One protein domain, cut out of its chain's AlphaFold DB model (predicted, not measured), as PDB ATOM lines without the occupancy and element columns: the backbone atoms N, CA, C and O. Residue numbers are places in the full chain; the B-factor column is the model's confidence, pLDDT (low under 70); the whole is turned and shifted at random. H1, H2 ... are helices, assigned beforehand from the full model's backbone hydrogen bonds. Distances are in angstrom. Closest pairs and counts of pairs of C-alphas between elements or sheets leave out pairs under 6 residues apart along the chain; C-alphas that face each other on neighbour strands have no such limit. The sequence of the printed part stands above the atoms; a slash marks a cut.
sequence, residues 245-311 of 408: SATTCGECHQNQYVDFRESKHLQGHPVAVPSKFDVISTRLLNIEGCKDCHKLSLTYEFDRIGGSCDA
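What this domain is: This is residues 245 to 311 of the 408 residues of the protein "Cytochrom_NNT domain-containing protein" of Planctomycetes bacterium (UniProt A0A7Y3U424). Expect little regular structure: a mostly loop-built domain with short helices H1 and H2 packed together at one end, while residues 268 to 287 loop out to the other end and fold back to H4. The printed part has 67 residues, with H1 to H4 in order and no named strand; the class is all helix, with 24 residues in named elements. It is compact, radius of gyration of the C-alphas 12.5 A, spanning 41 by 22 by 17 A.

How they stand to each other: Start at H2, residues 254 to 261; it touches H1, residues 246 to 250, closest at the C-alphas of Gly 250 and Tyr 257, 5.1 A. H3, residues 264 to 267, is close but not clearly touching H2. H4, residues 288 to 294, is only just apart from H3, at 8.5 A. H4 has 1 of 3 O i to N i+4 pairs within hydrogen-bond range, and 3 of 4 O i to N i+3.

Where its parts are: Find C-alpha 254 at (-35.888, 22.620, 32.965); H2 runs 10.3 A. H4, 10.2 A long, ends at (-31.986, 18.044, 54.252).

The domain as a whole: The farthest C-alphas, Cys 252 and Lys 276, are 41.7 A apart. The H3 to H4 link is long; pLDDT is under 70 for 20 residues, among them 268 to 274.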
ATOM      1  N   SER A 245     -27.509  14.716  41.153       86.44
ATOM      2  CA  SER A 245     -27.863  16.098  41.480       86.44
ATOM      3  C   SER A 245     -29.056  16.580  40.651       86.44
ATOM      4  O   SER A 245     -29.249  16.166  39.507       86.44
ATOM      5  N   ALA A 246     -29.823  17.533  41.185       88.06
ATOM      6  CA  ALA A 246     -30.990  18.103  40.506       88.06
ATOM      7  C   ALA A 246     -30.668  18.722  39.133       88.06
ATOM      8  O   ALA A 246     -31.546  18.790  38.275       88.06
ATOM      9  N   THR A 247     -29.420  19.136  38.889       87.19
ATOM     10  CA  THR A 247     -28.971  19.596  37.562       87.19
ATOM     11  C   THR A 247     -29.173  18.550  36.476       87.19
ATOM     12  O   THR A 247     -29.597  18.917  35.387       87.19
ATOM     13  N   THR A 248     -28.927  17.269  36.769       91.88
ATOM     14  CA  THR A 248     -29.147  16.173  35.814       91.88
ATOM     15  C   THR A 248     -30.625  16.071  35.450       91.88
ATOM     16  O   THR A 248     -30.976  15.877  34.293       91.88
ATOM     17  N   CYS A 249     -31.521  16.289  36.417       92.81
ATOM     18  CA  CYS A 249     -32.954  16.369  36.142       92.81
ATOM     19  C   CYS A 249     -33.291  17.585  35.265       92.81
ATOM     20  O   CYS A 249     -34.152  17.486  34.393       92.81
ATOM     21  N   GLY A 250     -32.621  18.721  35.486       91.88
ATOM     22  CA  GLY A 250     -32.822  19.973  34.751       91.88
ATOM     23  C   GLY A 250     -32.569  19.870  33.247       91.88
ATOM     24  O   GLY A 250     -33.264  20.535  32.488       91.88
ATOM     25  N   GLU A 251     -31.684  18.970  32.809       91.50
ATOM     26  CA  GLU A 251     -31.418  18.713  31.384       91.50
ATOM     27  C   GLU A 251     -32.689  18.326  30.603       91.50
ATOM     28  O   GLU A 251     -32.815  18.653  29.425       91.50
ATOM     29  N   CYS A 252     -33.660  17.682  31.266       93.69
ATOM     30  CA  CYS A 252     -34.957  17.313  30.682       93.69
ATOM     31  C   CYS A 252     -36.154  18.052  31.315       93.69
ATOM     32  O   CYS A 252     -37.157  18.306  30.649       93.69
ATOM     33  N   HIS A 253     -36.069  18.414  32.597       93.94
ATOM     34  CA  HIS A 253     -37.141  19.020  33.396       93.94
ATOM     35  C   HIS A 253     -36.829  20.477  33.759       93.94
ATOM     36  O   HIS A 253     -36.957  20.893  34.914       93.94
ATOM     37  N   GLN A 254     -36.414  21.268  32.766       93.50
ATOM     38  CA  GLN A 254     -35.888  22.620  32.965       93.50
ATOM     39  C   GLN A 254     -36.845  23.538  33.741       93.50
ATOM     40  O   GLN A 254     -36.414  24.247  34.647       93.50
ATOM     41  N   ASN A 255     -38.146  23.503  33.438       92.94
ATOM     42  CA  ASN A 255     -39.132  24.362  34.102       92.94
ATOM     43  C   ASN A 255     -39.260  24.033  35.595       92.94
ATOM     44  O   ASN A 255     -39.255  24.931  36.434       92.94
ATOM     45  N   GLN A 256     -39.348  22.744  35.929       92.75
ATOM     46  CA  GLN A 256     -39.418  22.279  37.314       92.75
ATOM     47  C   GLN A 256     -38.116  22.583  38.055       92.75
ATOM     48  O   GLN A 256     -38.156  23.035  39.196       92.75
ATOM     49  N   TYR A 257     -36.971  22.390  37.398       91.56
ATOM     50  CA  TYR A 257     -35.659  22.662  37.972       91.56
ATOM     51  C   TYR A 257     -35.449  24.151  38.276       91.56
ATOM     52  O   TYR A 257     -35.025  24.489  39.379       91.56
ATOM     53  N   VAL A 258     -35.773  25.047  37.338       90.56
ATOM     54  CA  VAL A 258     -35.647  26.500  37.542       90.56
ATOM     55  C   VAL A 258     -36.518  26.957  38.708       90.56
ATOM     56  O   VAL A 258     -36.040  27.675  39.583       90.56
ATOM     57  N   ASP A 259     -37.761  26.488  38.768       91.00
ATOM     58  CA  ASP A 259     -38.691  26.873  39.825       91.00
ATOM     59  C   ASP A 259     -38.276  26.289  41.190       91.00
ATOM     60  O   ASP A 259     -38.265  26.997  42.198       91.00
ATOM     61  N   PHE A 260     -37.820  25.032  41.232       89.62
ATOM     62  CA  PHE A 260     -37.228  24.436  42.435       89.62
ATOM     63  C   PHE A 260     -35.994  25.209  42.914       89.62
ATOM     64  O   PHE A 260     -35.829  25.427  44.118       89.62
ATOM     65  N   ARG A 261     -35.150  25.672  41.986       85.81
ATOM     66  CA  ARG A 261     -33.929  26.421  42.297       85.81
ATOM     67  C   ARG A 261     -34.207  27.754  42.993       85.81
ATOM     68  O   ARG A 261     -33.400  28.210  43.797       85.81
ATOM     69  N   GLU A 262     -35.356  28.357  42.719       85.25
ATOM     70  CA  GLU A 262     -35.818  29.589  43.368       85.25
ATOM     71  C   GLU A 262     -36.533  29.344  44.705       85.25
ATOM     72  O   GLU A 262     -36.949  30.292  45.375       85.25
ATOM     73  N   SER A 263     -36.714  28.085  45.105       84.44
ATOM     74  CA  SER A 263     -37.424  27.734  46.331       84.44
ATOM     75  C   SER A 263     -36.523  27.771  47.566       84.44
ATOM     76  O   SER A 263     -35.314  27.521  47.501       84.44
ATOM     77  N   LYS A 264     -37.137  27.982  48.737       80.50
ATOM     78  CA  LYS A 264     -36.441  27.854  50.028       80.50
ATOM     79  C   LYS A 264     -35.911  26.438  50.291       80.50
ATOM     80  O   LYS A 264     -34.947  26.293  51.033       80.50
ATOM     81  N   HIS A 265     -36.494  25.409  49.667       81.94
ATOM     82  CA  HIS A 265     -36.002  24.034  49.790       81.94
ATOM     83  C   HIS A 265     -34.573  23.885  49.263       81.94
ATOM     84  O   HIS A 265     -33.778  23.182  49.883       81.94
ATOM     85  N   LEU A 266     -34.229  24.581  48.172       77.94
ATOM     86  CA  LEU A 266     -32.864  24.547  47.660       77.94
ATOM     87  C   LEU A 266     -31.922  25.428  48.483       77.94
ATOM     88  O   LEU A 266     -30.840  24.984  48.876       77.94
ATOM     89  N   GLN A 267     -32.328  26.681  48.714       70.56
ATOM     90  CA  GLN A 267     -31.489  27.691  49.372       70.56
ATOM     91  C   GLN A 267     -31.038  27.242  50.768       70.56
ATOM     92  O   GLN A 267     -29.973  27.650  51.223       70.56
ATOM     93  N   GLY A 268     -31.792  26.324  51.383       63.78
ATOM     94  CA  GLY A 268     -31.457  25.722  52.660       63.78
ATOM     95  C   GLY A 268     -31.646  26.710  53.807       63.78
ATOM     96  O   GLY A 268     -31.626  27.927  53.640       63.78
ATOM     97  N   HIS A 269     -31.837  26.169  55.002       59.31
ATOM     98  CA  HIS A 269     -31.751  26.943  56.233       59.31
ATOM     99  C   HIS A 269     -30.450  26.576  56.963       59.31
ATOM    100  O   HIS A 269     -29.974  25.446  56.814       59.31
ATOM    101  N   PRO A 270     -29.875  27.496  57.761       63.28
ATOM    102  CA  PRO A 270     -29.010  27.130  58.878       63.28
ATOM    103  C   PRO A 270     -29.612  25.934  59.625       63.28
ATOM    104  O   PRO A 270     -30.739  26.020  60.106       63.28
ATOM    105  N   VAL A 271     -28.894  24.813  59.676       65.81
ATOM    106  CA  VAL A 271     -29.327  23.608  60.398       65.81
ATOM    107  C   VAL A 271     -29.105  23.799  61.896       65.81
ATOM    108  O   VAL A 271     -29.924  23.381  62.706       65.81
ATOM    109  N   ALA A 272     -28.025  24.486  62.267       64.19
ATOM    110  CA  ALA A 272     -27.773  24.923  63.632       64.19
ATOM    111  C   ALA A 272     -26.964  26.224  63.635       64.19
ATOM    112  O   ALA A 272     -26.130  26.448  62.758       64.19
ATOM    113  N   VAL A 273     -27.186  27.057  64.648       67.06
ATOM    114  CA  VAL A 273     -26.405  28.274  64.906       67.06
ATOM    115  C   VAL A 273     -25.812  28.153  66.313       67.06
ATOM    116  O   VAL A 273     -26.381  28.689  67.262       67.06
ATOM    117  N   PRO A 274     -24.743  27.353  66.502       65.12
ATOM    118  CA  PRO A 274     -24.188  27.094  67.830       65.12
ATOM    119  C   PRO A 274     -23.543  28.335  68.466       65.12
ATOM    120  O   PRO A 274     -23.386  28.381  69.684       65.12
ATOM    121  N   SER A 275     -23.180  29.347  67.673       71.94
ATOM    122  CA  SER A 275     -22.633  30.611  68.169       71.94
ATOM    123  C   SER A 275     -22.994  31.777  67.241       71.94
ATOM    124  O   SER A 275     -23.471  31.580  66.127       71.94
ATOM    125  N   LYS A 276     -22.738  33.020  67.677       73.38
ATOM    126  CA  LYS A 276     -22.999  34.243  66.889       73.38
ATOM    127  C   LYS A 276     -22.276  34.264  65.530       73.38
ATOM    128  O   LYS A 276     -22.712  34.980  64.633       73.38
ATOM    129  N   PHE A 277     -21.184  33.512  65.397       73.31
ATOM    130  CA  PHE A 277     -20.356  33.469  64.189       73.31
ATOM    131  C   PHE A 277     -20.320  32.086  63.525       73.31
ATOM    132  O   PHE A 277     -19.790  31.973  62.424       73.31
ATOM    133  N   ASP A 278     -20.921  31.067  64.144       67.38
ATOM    134  CA  ASP A 278     -20.979  29.715  63.597       67.38
ATOM    135  C   ASP A 278     -22.380  29.383  63.111       67.38
ATOM    136  O   ASP A 278     -23.351  29.385  63.870       67.38
ATOM    137  N   VAL A 279     -22.463  29.018  61.836       68.31
ATOM    138  CA  VAL A 279     -23.668  28.484  61.214       68.31
ATOM    139  C   VAL A 279     -23.322  27.148  60.571       68.31
ATOM    140  O   VAL A 279     -22.545  27.081  59.619       68.31
ATOM    141  N   ILE A 280     -23.936  26.075  61.060       69.94
ATOM    142  CA  ILE A 280     -23.896  24.773  60.400       69.94
ATOM    143  C   ILE A 280     -24.927  24.817  59.277       69.94
ATOM    144  O   ILE A 280     -26.133  24.816  59.521       69.94
ATOM    145  N   SER A 281     -24.456  24.886  58.037       68.88
ATOM    146  CA  SER A 281     -25.312  24.750  56.859       68.88
ATOM    147  C   SER A 281     -25.533  23.278  56.507       68.88
ATOM    148  O   SER A 281     -24.787  22.395  56.934       68.88
ATOM    149  N   THR A 282     -26.528  23.017  55.664       65.56
ATOM    150  CA  THR A 282     -26.801  21.696  55.073       65.56
ATOM    151  C   THR A 282     -25.583  21.085  54.373       65.56
ATOM    152  O   THR A 282     -25.433  19.868  54.370       65.56
ATOM    153  N   ARG A 283     -24.663  21.915  53.868       64.88
ATOM    154  CA  ARG A 283     -23.410  21.492  53.224       64.88
ATOM    155  C   ARG A 283     -22.352  20.970  54.198       64.88
ATOM    156  O   ARG A 283     -21.523  20.147  53.824       64.88
ATOM    157  N   LEU A 284     -22.358  21.466  55.435       66.44
ATOM    158  CA  LEU A 284     -21.436  21.047  56.500       66.44
ATOM    159  C   LEU A 284     -22.008  19.893  57.340       66.44
ATOM    160  O   LEU A 284     -21.344  19.377  58.238       66.44
ATOM    161  N   LEU A 285     -23.242  19.480  57.049       68.00
ATOM    162  CA  LEU A 285     -23.956  18.437  57.764       68.00
ATOM    163  C   LEU A 285     -23.367  17.065  57.420       68.00
ATOM    164  O   LEU A 285     -23.518  16.581  56.302       68.00
ATOM    165  N   ASN A 286     -22.720  16.403  58.381       69.62
ATOM    166  CA  ASN A 286     -22.176  15.052  58.198       69.62
ATOM    167  C   ASN A 286     -22.839  13.996  59.095       69.62
ATOM    168  O   ASN A 286     -22.188  13.060  59.548       69.62
ATOM    169  N   ILE A 287     -24.138  14.155  59.351       74.25
ATOM    170  CA  ILE A 287     -24.944  13.222  60.146       74.25
ATOM    171  C   ILE A 287     -25.912  12.510  59.203       74.25
ATOM    172  O   ILE A 287     -26.698  13.169  58.524       74.25
ATOM    173  N   GLU A 288     -25.840  11.178  59.156       68.81
ATOM    174  CA  GLU A 288     -26.559  10.332  58.189       68.81
ATOM    175  C   GLU A 288     -28.070  10.615  58.170       68.81
ATOM    176  O   GLU A 288     -28.593  10.999  57.128       68.81
ATOM    177  N   GLY A 289     -28.743  10.594  59.327       72.69
ATOM    178  CA  GLY A 289     -30.187  10.863  59.402       72.69
ATOM    179  C   GLY A 289     -30.592  12.306  59.078       72.69
ATOM    180  O   GLY A 289     -31.701  12.553  58.611       72.69
ATOM    181  N   CYS A 290     -29.701  13.284  59.269       75.81
ATOM    182  CA  CYS A 290     -30.012  14.672  58.935       75.81
ATOM    183  C   CYS A 290     -29.885  14.928  57.424       75.81
ATOM    184  O   CYS A 290     -30.617  15.759  56.885       75.81
ATOM    185  N   LYS A 291     -28.998  14.201  56.723       76.75
ATOM    186  CA  LYS A 291     -28.867  14.301  55.261       76.75
ATOM    187  C   LYS A 291     -30.145  13.871  54.549       76.75
ATOM    188  O   LYS A 291     -30.497  14.507  53.566       76.75
ATOM    189  N   ASP A 292     -30.877  12.893  55.073       77.25
ATOM    190  CA  ASP A 292     -32.135  12.441  54.467       77.25
ATOM    191  C   ASP A 292     -33.242  13.502  54.523       77.25
ATOM    192  O   ASP A 292     -33.952  13.705  53.537       77.25
ATOM    193  N   CYS A 293     -33.359  14.238  55.634       76.62
ATOM    194  CA  CYS A 293     -34.304  15.354  55.746       76.62
ATOM    195  C   CYS A 293     -33.854  16.587  54.946       76.62
ATOM    196  O   CYS A 293     -34.687  17.304  54.391       76.62
ATOM    197  N   HIS A 294     -32.544  16.842  54.876       79.31
ATOM    198  CA  HIS A 294     -31.986  18.044  54.252       79.31
ATOM    199  C   HIS A 294     -31.550  17.875  52.785       79.31
ATOM    200  O   HIS A 294     -31.166  18.872  52.171       79.31
ATOM    201  N   LYS A 295     -31.697  16.680  52.188       80.94
ATOM    202  CA  LYS A 295     -31.241  16.329  50.821       80.94
ATOM    203  C   LYS A 295     -31.765  17.210  49.682       80.94
ATOM    204  O   LYS A 295     -31.260  17.134  48.567       80.94
ATOM    205  N   LEU A 296     -32.782  18.035  49.934       82.62
ATOM    206  CA  LEU A 296     -33.296  19.034  48.988       82.62
ATOM    207  C   LEU A 296     -32.320  20.206  48.762       82.62
ATOM    208  O   LEU A 296     -32.386  20.873  47.729       82.62
ATOM    209  N   SER A 297     -31.406  20.444  49.703       77.19
ATOM    210  CA  SER A 297     -30.372  21.478  49.619       77.19
ATOM    211  C   SER A 297     -29.027  20.895  49.154       77.19
ATOM    212  O   SER A 297     -28.920  19.693  48.912       77.19
ATOM    213  N   LEU A 298     -27.995  21.741  49.049       74.38
ATOM    214  CA  LEU A 298     -26.608  21.385  48.710       74.38
ATOM    215  C   LEU A 298     -25.972  20.550  49.835       74.38
ATOM    216  O   LEU A 298     -25.196  21.059  50.643       74.38
ATOM    217  N   THR A 299     -26.364  19.286  49.925       70.00
ATOM    218  CA  THR A 299     -26.075  18.395  51.060       70.00
ATOM    219  C   THR A 299     -24.766  17.645  50.864       70.00
ATOM    220  O   THR A 299     -24.122  17.228  51.829       70.00
ATOM    221  N   TYR A 300     -24.346  17.476  49.614       73.25
ATOM    222  CA  TYR A 300     -23.152  16.736  49.267       73.25
ATOM    223  C   TYR A 300     -22.117  17.610  48.567       73.25
ATOM    224  O   TYR A 300     -22.435  18.543  47.839       73.25
ATOM    225  N   GLU A 301     -20.841  17.264  48.734       73.38
ATOM    226  CA  GLU A 301     -19.723  17.991  48.118       73.38
ATOM    227  C   GLU A 301     -19.797  18.010  46.580       73.38
ATOM    228  O   GLU A 301     -19.349  18.959  45.940       73.38
ATOM    229  N   PHE A 302     -20.391  16.973  45.985       75.00
ATOM    230  CA  PHE A 302     -20.601  16.864  44.542       75.00
ATOM    231  C   PHE A 302     -21.828  17.630  44.028       75.00
ATOM    232  O   PHE A 302     -22.010  17.706  42.810       75.00
ATOM    233  N   ASP A 303     -22.645  18.213  44.911       73.38
ATOM    234  CA  ASP A 303     -23.742  19.087  44.511       73.38
ATOM    235  C   ASP A 303     -23.157  20.407  43.998       73.38
ATOM    236  O   ASP A 303     -22.652  21.236  44.754       73.38
ATOM    237  N   ARG A 304     -23.189  20.594  42.674       63.94
ATOM    238  CA  ARG A 304     -22.700  21.828  42.041       63.94
ATOM    239  C   ARG A 304     -23.706  22.966  42.204       63.94
ATOM    240  O   ARG A 304     -23.350  24.051  42.650       63.94
ATOM    241  N   ILE A 305     -24.952  22.717  41.805       63.94
ATOM    242  CA  ILE A 305     -26.105  23.622  41.884       63.94
ATOM    243  C   ILE A 305     -27.326  22.712  42.050       63.94
ATOM    244  O   ILE A 305     -27.457  21.751  41.298       63.94
ATOM    245  N   GLY A 306     -28.218  22.980  43.003       62.72
ATOM    246  CA  GLY A 306     -29.353  22.080  43.247       62.72
ATOM    247  C   GLY A 306     -29.039  20.959  44.251       62.72
ATOM    248  O   GLY A 306     -27.928  20.442  44.256       62.72
ATOM    249  N   GLY A 307     -30.010  20.587  45.093       76.44
ATOM    250  CA  GLY A 307     -29.974  19.363  45.902       76.44
ATOM    251  C   GLY A 307     -30.522  18.176  45.112       76.44
ATOM    252  O   GLY A 307     -30.196  18.020  43.936       76.44
ATOM    253  N   SER A 308     -31.381  17.361  45.720       83.75
ATOM    254  CA  SER A 308     -32.015  16.206  45.071       83.75
ATOM    255  C   SER A 308     -33.487  16.443  44.704       83.75
ATOM    256  O   SER A 308     -34.223  17.100  45.439       83.75
ATOM    257  N   CYS A 309     -33.942  15.854  43.593       89.44
ATOM    258  CA  CYS A 309     -35.349  15.858  43.166       89.44
ATOM    259  C   CYS A 309     -36.153  14.652  43.697       89.44
ATOM    260  O   CYS A 309     -37.358  14.575  43.489       89.44
ATOM    261  N   ASP A 310     -35.521  13.699  44.378       90.38
ATOM    262  CA  ASP A 310     -36.141  12.436  44.811       90.38
ATOM    263  C   ASP A 310     -36.854  12.512  46.182       90.38
ATOM    264  O   ASP A 310     -37.225  11.492  46.759       90.38
ATOM    265  N   ALA A 311     -37.010  13.706  46.762       87.56
ATOM    266  CA  ALA A 311     -37.599  13.848  48.095       87.56
ATOM    267  C   ALA A 311     -39.127  13.685  48.089       87.56
ATOM    268  O   ALA A 311     -39.673  13.018  48.967       87.56
TER     269      ALA A 311